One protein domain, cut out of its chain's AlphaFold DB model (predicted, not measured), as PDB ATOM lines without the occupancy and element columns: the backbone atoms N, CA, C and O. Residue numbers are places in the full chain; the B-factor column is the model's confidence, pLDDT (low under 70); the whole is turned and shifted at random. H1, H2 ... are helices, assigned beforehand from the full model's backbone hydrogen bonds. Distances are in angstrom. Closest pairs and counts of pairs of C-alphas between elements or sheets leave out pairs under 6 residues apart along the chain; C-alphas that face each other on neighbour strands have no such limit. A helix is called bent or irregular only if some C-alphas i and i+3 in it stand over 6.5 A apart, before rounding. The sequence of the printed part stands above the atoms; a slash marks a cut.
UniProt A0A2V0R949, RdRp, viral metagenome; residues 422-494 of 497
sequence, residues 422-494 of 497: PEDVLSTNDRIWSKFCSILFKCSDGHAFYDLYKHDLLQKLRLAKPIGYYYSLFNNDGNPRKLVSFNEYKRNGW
ATOM      1  N   PRO A 422      11.542 -52.913  -3.491       70.94
ATOM      2  CA  PRO A 422      12.473 -53.931  -3.966       70.94
ATOM      3  C   PRO A 422      13.936 -53.473  -3.907       70.94
ATOM      4  O   PRO A 422      14.222 -52.290  -4.097       70.94
ATOM      5  N   GLU A 423      14.859 -54.405  -3.661       75.00
ATOM      6  CA  GLU A 423      16.293 -54.097  -3.519       75.00
ATOM      7  C   GLU A 423      16.943 -53.585  -4.813       75.00
ATOM      8  O   GLU A 423      17.899 -52.818  -4.751       75.00
ATOM      9  N   ASP A 424      16.403 -53.954  -5.978       77.88
ATOM     10  CA  ASP A 424      16.812 -53.441  -7.289       77.88
ATOM     11  C   ASP A 424      16.385 -51.982  -7.519       77.88
ATOM     12  O   ASP A 424      16.973 -51.295  -8.350       77.88
ATOM     13  N   VAL A 425      15.396 -51.489  -6.763       72.88
ATOM     14  CA  VAL A 425      14.976 -50.077  -6.779       72.88
ATOM     15  C   VAL A 425      15.769 -49.259  -5.764       72.88
ATOM     16  O   VAL A 425      16.188 -48.141  -6.060       72.88
ATOM     17  N   LEU A 426      15.939 -49.787  -4.551       77.31
ATOM     18  CA  LEU A 426      16.669 -49.129  -3.475       77.31
ATOM     19  C   LEU A 426      17.322 -50.183  -2.588       77.31
ATOM     20  O   LEU A 426      16.625 -51.041  -2.041       77.31
ATOM     21  N   SER A 427      18.640 -50.082  -2.397       85.69
ATOM     22  CA  SER A 427      19.361 -51.019  -1.539       85.69
ATOM     23  C   SER A 427      18.767 -51.031  -0.126       85.69
ATOM     24  O   SER A 427      18.267 -50.014   0.364       85.69
ATOM     25  N   THR A 428      18.832 -52.173   0.562       86.88
ATOM     26  CA  THR A 428      18.310 -52.287   1.933       86.88
ATOM     27  C   THR A 428      18.921 -51.232   2.868       86.88
ATOM     28  O   THR A 428      18.194 -50.617   3.650       86.88
ATOM     29  N   ASN A 429      20.217 -50.928   2.726       88.62
ATOM     30  CA  ASN A 429      20.884 -49.877   3.500       88.62
ATOM     31  C   ASN A 429      20.334 -48.479   3.181       88.62
ATOM     32  O   ASN A 429      20.005 -47.736   4.108       88.62
ATOM     33  N   ASP A 430      20.181 -48.132   1.900       84.12
ATOM     34  CA  ASP A 430      19.625 -46.835   1.501       84.12
ATOM     35  C   ASP A 430      18.172 -46.684   1.954       84.12
ATOM     36  O   ASP A 430      17.777 -45.622   2.438       84.12
ATOM     37  N   ARG A 431      17.382 -47.762   1.872       86.44
ATOM     38  CA  ARG A 431      15.997 -47.798   2.350       86.44
ATOM     39  C   ARG A 431      15.923 -47.558   3.852       86.44
ATOM     40  O   ARG A 431      15.187 -46.671   4.282       86.44
ATOM     41  N   ILE A 432      16.674 -48.323   4.647       89.19
ATOM     42  CA  ILE A 432      16.700 -48.190   6.111       89.19
ATOM     43  C   ILE A 432      17.157 -46.782   6.495       89.19
ATOM     44  O   ILE A 432      16.510 -46.124   7.311       89.19
ATOM     45  N   TRP A 433      18.232 -46.288   5.882       87.56
ATOM     46  CA  TRP A 433      18.776 -44.975   6.204       87.56
ATOM     47  C   TRP A 433      17.843 -43.830   5.801       87.56
ATOM     48  O   TRP A 433      17.613 -42.918   6.596       87.56
ATOM     49  N   SER A 434      17.247 -43.892   4.607       83.44
ATOM     50  CA  SER A 434      16.237 -42.929   4.153       83.44
ATOM     51  C   SER A 434      15.039 -42.905   5.102       83.44
ATOM     52  O   SER A 434      14.585 -41.840   5.530       83.44
ATOM     53  N   LYS A 435      14.581 -44.089   5.527       86.19
ATOM     54  CA  LYS A 435      13.499 -44.233   6.500       86.19
ATOM     55  C   LYS A 435      13.864 -43.616   7.852       86.19
ATOM     56  O   LYS A 435      13.052 -42.866   8.395       86.19
ATOM     57  N   PHE A 436      15.074 -43.866   8.359       87.31
ATOM     58  CA  PHE A 436      15.582 -43.255   9.591       87.31
ATOM     59  C   PHE A 436      15.628 -41.728   9.488       87.31
ATOM     60  O   PHE A 436      15.093 -41.032  10.346       87.31
ATOM     61  N   CYS A 437      16.169 -41.199   8.390       82.81
ATOM     62  CA  CYS A 437      16.235 -39.759   8.160       82.81
ATOM     63  C   CYS A 437      14.841 -39.125   8.038       82.81
ATOM     64  O   CYS A 437      14.661 -37.977   8.431       82.81
ATOM     65  N   SER A 438      13.825 -39.865   7.574       78.81
ATOM     66  CA  SER A 438      12.450 -39.348   7.492       78.81
ATOM     67  C   SER A 438      11.845 -38.961   8.853       78.81
ATOM     68  O   SER A 438      10.889 -38.188   8.894       78.81
ATOM     69  N   ILE A 439      12.389 -39.472   9.966       73.56
ATOM     70  CA  ILE A 439      11.954 -39.149  11.339       73.56
ATOM     71  C   ILE A 439      12.257 -37.717  11.721       73.56
ATOM     72  O   ILE A 439      11.505 -37.129  12.499       73.56
ATOM     73  N   LEU A 440      13.340 -37.163  11.181       66.69
ATOM     74  CA  LEU A 440      13.733 -35.788  11.452       66.69
ATOM     75  C   LEU A 440      12.568 -34.841  11.189       66.69
ATOM     76  O   LEU A 440      12.336 -33.945  11.978       66.69
ATOM     77  N   PHE A 441      11.769 -35.134  10.163       66.38
ATOM     78  CA  PHE A 441      10.603 -34.357   9.744       66.38
ATOM     79  C   PHE A 441       9.298 -34.745  10.451       66.38
ATOM     80  O   PHE A 441       8.232 -34.205  10.147       66.38
ATOM     81  N   LYS A 442       9.347 -35.744  11.333       73.56
ATOM     82  CA  LYS A 442       8.166 -36.369  11.925       73.56
ATOM     83  C   LYS A 442       8.134 -36.300  13.439       73.56
ATOM     84  O   LYS A 442       7.032 -36.344  13.948       73.56
ATOM     85  N   CYS A 443       9.244 -36.214  14.166       77.44
ATOM     86  CA  CYS A 443       9.231 -36.204  15.637       77.44
ATOM     87  C   CYS A 443       9.355 -34.778  16.204       77.44
ATOM     88  O   CYS A 443       9.963 -33.919  15.574       77.44
ATOM     89  N   SER A 444       8.799 -34.534  17.398       71.00
ATOM     90  CA  SER A 444       8.852 -33.225  18.079       71.00
ATOM     91  C   SER A 444      10.279 -32.766  18.365       71.00
ATOM     92  O   SER A 444      10.554 -31.570  18.342       71.00
ATOM     93  N   ASP A 445      11.174 -33.722  18.607       76.31
ATOM     94  CA  ASP A 445      12.610 -33.507  18.744       76.31
ATOM     95  C   ASP A 445      13.369 -34.471  17.825       76.31
ATOM     96  O   ASP A 445      14.111 -35.360  18.253       76.31
ATOM     97  N   GLY A 446      13.109 -34.341  16.520       78.75
ATOM     98  CA  GLY A 446      13.745 -35.167  15.496       78.75
ATOM     99  C   GLY A 446      15.272 -35.172  15.605       78.75
ATOM    100  O   GLY A 446      15.880 -36.226  15.437       78.75
ATOM    101  N   HIS A 447      15.887 -34.035  15.948       74.75
ATOM    102  CA  HIS A 447      17.337 -33.925  16.109       74.75
ATOM    103  C   HIS A 447      17.862 -34.711  17.305       74.75
ATOM    104  O   HIS A 447      18.763 -35.522  17.107       74.75
ATOM    105  N   ALA A 448      17.289 -34.546  18.503       82.75
ATOM    106  CA  ALA A 448      17.727 -35.341  19.648       82.75
ATOM    107  C   ALA A 448      17.522 -36.838  19.391       82.75
ATOM    108  O   ALA A 448      18.389 -37.644  19.722       82.75
ATOM    109  N   PHE A 449      16.419 -37.217  18.732       84.69
ATOM    110  CA  PHE A 449      16.198 -38.599  18.310       84.69
ATOM    111  C   PHE A 449      17.299 -39.093  17.364       84.69
ATOM    112  O   PHE A 449      17.855 -40.173  17.551       84.69
ATOM    113  N   TYR A 450      17.614 -38.315  16.331       85.06
ATOM    114  CA  TYR A 450      18.636 -38.672  15.356       85.06
ATOM    115  C   TYR A 450      20.012 -38.788  16.006       85.06
ATOM    116  O   TYR A 450      20.694 -39.789  15.806       85.06
ATOM    117  N   ASP A 451      20.401 -37.809  16.819       85.31
ATOM    118  CA  ASP A 451      21.686 -37.802  17.513       85.31
ATOM    119  C   ASP A 451      21.828 -38.983  18.473       85.31
ATOM    120  O   ASP A 451      22.903 -39.581  18.531       85.31
ATOM    121  N   LEU A 452      20.737 -39.371  19.139       88.44
ATOM    122  CA  LEU A 452      20.702 -40.520  20.038       88.44
ATOM    123  C   LEU A 452      20.954 -41.852  19.315       88.44
ATOM    124  O   LEU A 452      21.666 -42.696  19.843       88.44
ATOM    125  N   TYR A 453      20.389 -42.053  18.119       90.56
ATOM    126  CA  TYR A 453      20.386 -43.370  17.459       90.56
ATOM    127  C   TYR A 453      21.299 -43.489  16.227       90.56
ATOM    128  O   TYR A 453      21.513 -44.599  15.734       90.56
ATOM    129  N   LYS A 454      21.839 -42.382  15.693       90.62
ATOM    130  CA  LYS A 454      22.608 -42.402  14.432       90.62
ATOM    131  C   LYS A 454      23.851 -43.286  14.503       90.62
ATOM    132  O   LYS A 454      24.138 -43.980  13.534       90.62
ATOM    133  N   HIS A 455      24.583 -43.261  15.618       90.81
ATOM    134  CA  HIS A 455      25.843 -43.996  15.755       90.81
ATOM    135  C   HIS A 455      25.599 -45.504  15.779       90.81
ATOM    136  O   HIS A 455      26.191 -46.231  14.981       90.81
ATOM    137  N   ASP A 456      24.649 -45.946  16.597       93.38
ATOM    138  CA  ASP A 456      24.233 -47.345  16.671       93.38
ATOM    139  C   ASP A 456      23.703 -47.843  15.323       93.38
ATOM    140  O   ASP A 456      24.028 -48.950  14.886       93.38
ATOM    141  N   LEU A 457      22.922 -47.020  14.612       91.88
ATOM    142  CA  LEU A 457      22.418 -47.388  13.293       91.88
ATOM    143  C   LEU A 457      23.546 -47.514  12.257       91.88
ATOM    144  O   LEU A 457      23.552 -48.477  11.491       91.88
ATOM    145  N   LEU A 458      24.507 -46.583  12.238       90.50
ATOM    146  CA  LEU A 458      25.682 -46.661  11.361       90.50
ATOM    147  C   LEU A 458      26.492 -47.931  11.630       90.50
ATOM    148  O   LEU A 458      26.847 -48.642  10.688       90.50
ATOM    149  N   GLN A 459      26.717 -48.256  12.905       93.25
ATOM    150  CA  GLN A 459      27.409 -49.478  13.307       93.25
ATOM    151  C   GLN A 459      26.661 -50.727  12.823       93.25
ATOM    152  O   GLN A 459      27.268 -51.610  12.213       93.25
ATOM    153  N   LYS A 460      25.338 -50.789  13.025       91.81
ATOM    154  CA  LYS A 460      24.501 -51.919  12.590       91.81
ATOM    155  C   LYS A 460      24.459 -52.085  11.072       91.81
ATOM    156  O   LYS A 460      24.476 -53.212  10.586       91.81
ATOM    157  N   LEU A 461      24.448 -50.982  10.324       90.12
ATOM    158  CA  LEU A 461      24.481 -50.988   8.857       90.12
ATOM    159  C   LEU A 461      25.892 -51.161   8.274       90.12
ATOM    160  O   LEU A 461      26.031 -51.257   7.055       90.12
ATOM    161  N   ARG A 462      26.933 -51.203   9.121       93.12
ATOM    162  CA  ARG A 462      28.351 -51.231   8.719       93.12
ATOM    163  C   ARG A 462      28.719 -50.063   7.799       93.12
ATOM    164  O   ARG A 462      29.468 -50.218   6.837       93.12
ATOM    165  N   LEU A 463      28.178 -48.884   8.097       87.00
ATOM    166  CA  LEU A 463      28.440 -47.652   7.364       87.00
ATOM    167  C   LEU A 463      29.431 -46.789   8.146       87.00
ATOM    168  O   LEU A 463      29.203 -46.473   9.310       87.00
ATOM    169  N   ALA A 464      30.507 -46.350   7.491       86.75
ATOM    170  CA  ALA A 464      31.466 -45.420   8.097       86.75
ATOM    171  C   ALA A 464      30.882 -44.007   8.286       86.75
ATOM    172  O   ALA A 464      31.316 -43.259   9.158       86.75
ATOM    173  N   LYS A 465      29.911 -43.625   7.449       83.06
ATOM    174  CA  LYS A 465      29.249 -42.318   7.475       83.06
ATOM    175  C   LYS A 465      27.829 -42.405   6.900       83.06
ATOM    176  O   LYS A 465      27.547 -43.339   6.147       83.06
ATOM    177  N   PRO A 466      26.957 -41.424   7.203       78.19
ATOM    178  CA  PRO A 466      25.672 -41.262   6.529       78.19
ATOM    179  C   PRO A 466      25.793 -41.262   4.998       78.19
ATOM    180  O   PRO A 466      26.773 -40.753   4.447       78.19
ATOM    181  N   ILE A 467      24.769 -41.768   4.307       75.44
ATOM    182  CA  ILE A 467      24.688 -41.724   2.837       75.44
ATOM    183  C   ILE A 467      24.687 -40.266   2.352       75.44
ATOM    184  O   ILE A 467      24.029 -39.405   2.940       75.44
ATOM    185  N   GLY A 468      25.449 -39.992   1.286       63.53
ATOM    186  CA  GLY A 468      25.929 -38.653   0.915       63.53
ATOM    187  C   GLY A 468      24.863 -37.558   0.799       63.53
ATOM    188  O   GLY A 468      25.103 -36.453   1.274       63.53
ATOM    189  N   TYR A 469      23.684 -37.862   0.244       65.44
ATOM    190  CA  TYR A 469      22.568 -36.904   0.154       65.44
ATOM    191  C   TYR A 469      22.108 -36.407   1.531       65.44
ATOM    192  O   TYR A 469      21.864 -35.223   1.733       65.44
ATOM    193  N   TYR A 470      22.027 -37.315   2.502       59.50
ATOM    194  CA  TYR A 470      21.643 -36.980   3.866       59.50
ATOM    195  C   TYR A 470      22.812 -36.334   4.612       59.50
ATOM    196  O   TYR A 470      22.622 -35.355   5.318       59.50
ATOM    197  N   TYR A 471      24.044 -36.804   4.394       54.06
ATOM    198  CA  TYR A 471      25.236 -36.178   4.974       54.06
ATOM    199  C   TYR A 471      25.349 -34.688   4.616       54.06
ATOM    200  O   TYR A 471      25.608 -33.875   5.498       54.06
ATOM    201  N   SER A 472      25.129 -34.313   3.351       57.66
ATOM    202  CA  SER A 472      25.201 -32.913   2.908       57.66
ATOM    203  C   SER A 472      24.044 -32.057   3.430       57.66
ATOM    204  O   SER A 472      24.258 -30.886   3.723       57.66
ATOM    205  N   LEU A 473      22.852 -32.632   3.607       56.69
ATOM    206  CA  LEU A 473      21.714 -31.984   4.275       56.69
ATOM    207  C   LEU A 473      22.002 -31.641   5.747       56.69
ATOM    208  O   LEU A 473      21.464 -30.660   6.253       56.69
ATOM    209  N   PHE A 474      22.831 -32.441   6.428       53.84
ATOM    210  CA  PHE A 474      23.021 -32.348   7.881       53.84
ATOM    211  C   PHE A 474      24.363 -31.764   8.329       53.84
ATOM    212  O   PHE A 474      24.423 -31.203   9.419       53.84
ATOM    213  N   ASN A 475      25.412 -31.881   7.513       54.22
ATOM    214  CA  ASN A 475      26.782 -31.523   7.895       54.22
ATOM    215  C   ASN A 475      27.409 -30.433   7.016       54.22
ATOM    216  O   ASN A 475      28.571 -30.095   7.223       54.22
ATOM    217  N   ASN A 476      26.680 -29.876   6.041       52.03
ATOM    218  CA  ASN A 476      27.122 -28.639   5.403       52.03
ATOM    219  C   ASN A 476      26.644 -27.442   6.231       52.03
ATOM    220  O   ASN A 476      25.475 -27.070   6.173       52.03
ATOM    221  N   ASP A 477      27.588 -26.756   6.876       48.16
ATOM    222  CA  ASP A 477      27.410 -25.383   7.385       48.16
ATOM    223  C   ASP A 477      27.125 -24.368   6.248       48.16
ATOM    224  O   ASP A 477      26.812 -23.196   6.471       48.16
ATOM    225  N   GLY A 478      27.204 -24.822   4.993       44.88
ATOM    226  CA  GLY A 478      26.916 -24.075   3.778       44.88
ATOM    227  C   GLY A 478      25.422 -23.901   3.493       44.88
ATOM    228  O   GLY A 478      24.869 -24.559   2.618       44.88
ATOM    229  N   ASN A 479      24.816 -22.925   4.169       46.91
ATOM    230  CA  ASN A 479      23.736 -22.068   3.664       46.91
ATOM    231  C   ASN A 479      22.441 -22.756   3.156       46.91
ATOM    232  O   ASN A 479      22.135 -22.703   1.957       46.91
ATOM    233  N   PRO A 480      21.582 -23.283   4.047       42.38
ATOM    234  CA  PRO A 480      20.206 -23.614   3.699       42.38
ATOM    235  C   PRO A 480      19.358 -22.325   3.668       42.38
ATOM    236  O   PRO A 480      18.533 -22.089   4.538       42.38
ATOM    237  N   ARG A 481      19.564 -21.494   2.633       43.44
ATOM    238  CA  ARG A 481      18.897 -20.198   2.364       43.44
ATOM    239  C   ARG A 481      19.193 -19.100   3.408       43.44
ATOM    240  O   ARG A 481      18.953 -19.250   4.597       43.44
ATOM    241  N   LYS A 482      19.620 -17.932   2.911       43.16
ATOM    242  CA  LYS A 482      20.044 -16.698   3.616       43.16
ATOM    243  C   LYS A 482      19.050 -16.053   4.620       43.16
ATOM    244  O   LYS A 482      19.208 -14.878   4.925       43.16
ATOM    245  N   LEU A 483      18.020 -16.739   5.112       40.62
ATOM    246  CA  LEU A 483      16.935 -16.106   5.879       40.62
ATOM    247  C   LEU A 483      16.821 -16.542   7.343       40.62
ATOM    248  O   LEU A 483      16.004 -15.970   8.052       40.62
ATOM    249  N   VAL A 484      17.606 -17.515   7.818       44.41
ATOM    250  CA  VAL A 484      17.442 -18.035   9.185       44.41
ATOM    251  C   VAL A 484      18.779 -18.559   9.733       44.41
ATOM    252  O   VAL A 484      19.498 -19.256   9.019       44.41
ATOM    253  N   SER A 485      19.148 -18.234  10.982       52.28
ATOM    254  CA  SER A 485      20.389 -18.752  11.607       52.28
ATOM    255  C   SER A 485      20.362 -20.286  11.714       52.28
ATOM    256  O   SER A 485      19.284 -20.845  11.826       52.28
ATOM    257  N   PHE A 486      21.494 -21.005  11.747       46.56
ATOM    258  CA  PHE A 486      21.498 -22.484  11.842       46.56
ATOM    259  C   PHE A 486      20.699 -23.028  13.043       46.56
ATOM    260  O   PHE A 486      19.999 -24.032  12.928       46.56
ATOM    261  N   ASN A 487      20.725 -22.326  14.179       49.03
ATOM    262  CA  ASN A 487      19.925 -22.670  15.360       49.03
ATOM    263  C   ASN A 487      18.427 -22.418  15.157       49.03
ATOM    264  O   ASN A 487      17.589 -23.143  15.688       49.03
ATOM    265  N   GLU A 488      18.076 -21.403  14.381       44.47
ATOM    266  CA  GLU A 488      16.699 -21.084  14.037       44.47
ATOM    267  C   GLU A 488      16.215 -21.911  12.829       44.47
ATOM    268  O   GLU A 488      15.048 -22.270  12.776       44.47
ATOM    269  N   TYR A 489      17.105 -22.382  11.952       46.31
ATOM    270  CA  TYR A 489      16.852 -23.439  10.979       46.31
ATOM    271  C   TYR A 489      16.573 -24.758  11.700       46.31
ATOM    272  O   TYR A 489      15.532 -25.347  11.444       46.31
ATOM    273  N   LYS A 490      17.394 -25.149  12.688       48.12
ATOM    274  CA  LYS A 490      17.150 -26.283  13.604       48.12
ATOM    275  C   LYS A 490      15.869 -26.154  14.437       48.12
ATOM    276  O   LYS A 490      15.337 -27.169  14.870       48.12
ATOM    277  N   ARG A 491      15.361 -24.941  14.685       47.88
ATOM    278  CA  ARG A 491      14.089 -24.723  15.405       47.88
ATOM    279  C   ARG A 491      12.872 -24.600  14.480       47.88
ATOM    280  O   ARG A 491      11.803 -25.057  14.857       47.88
ATOM    281  N   ASN A 492      13.029 -23.998  13.301       40.88
ATOM    282  CA  ASN A 492      11.933 -23.515  12.449       40.88
ATOM    283  C   ASN A 492      12.102 -23.831  10.946       40.88
ATOM    284  O   ASN A 492      11.107 -23.885  10.225       40.88
ATOM    285  N   GLY A 493      13.333 -23.992  10.450       33.34
ATOM    286  CA  GLY A 493      13.656 -24.043   9.016       33.34
ATOM    287  C   GLY A 493      13.578 -25.421   8.356       33.34
ATOM    288  O   GLY A 493      13.321 -25.495   7.157       33.34
ATOM    289  N   TRP A 494      13.706 -26.517   9.108       43.03
ATOM    290  CA  TRP A 494      13.525 -27.883   8.577       43.03
ATOM    291  C   TRP A 494      12.058 -28.251   8.312       43.03
ATOM    292  O   TRP A 494      11.789 -29.252   7.660       43.03
TER     293      TRP A 494
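Overview. This is residues 422 to 494 of the 497 residues of the protein "RdRp" of viral metagenome (UniProt A0A2V0R949). Two helices, H1 and H2, lie side by side as a hairpin, with short H3 close to H1 and short H4 apart, past the turn. The 73 printed residues include four named helices, H1 to H4 in order, and no named strand: all helix. The whole is only just compact, close to loose (radius of gyration of the C-alphas 13.4 A), spanning 39 by 22 by 22 A.

Along the chain. Find C-alpha 428 at (18.310, -52.287, 1.933); there H1, residues 428 to 441, begins its 21.0 A. H2, residues 446 to 461, spans 20.2 A and is irregular: C-alphas 452 and 455 are 7.5 A apart. H3 is residues 468 to 475; H4, residues 486 to 493, ends at (13.656, -24.043, 9.016).

Arrangement. H1 and H2 touch, the closest C-alphas being Leu 440 and Gly 446, 4.1 A; they run opposite ways at a shallow 10 degrees. Every O i to N i+4 pair is within hydrogen-bond range in H3 and H4, 7 of 10 in H1, 10 of 12 in H2.

Size, cuts and confidence. The printed part has no cut. Residues 440 to 441 and 468 to 494 have pLDDT under 70.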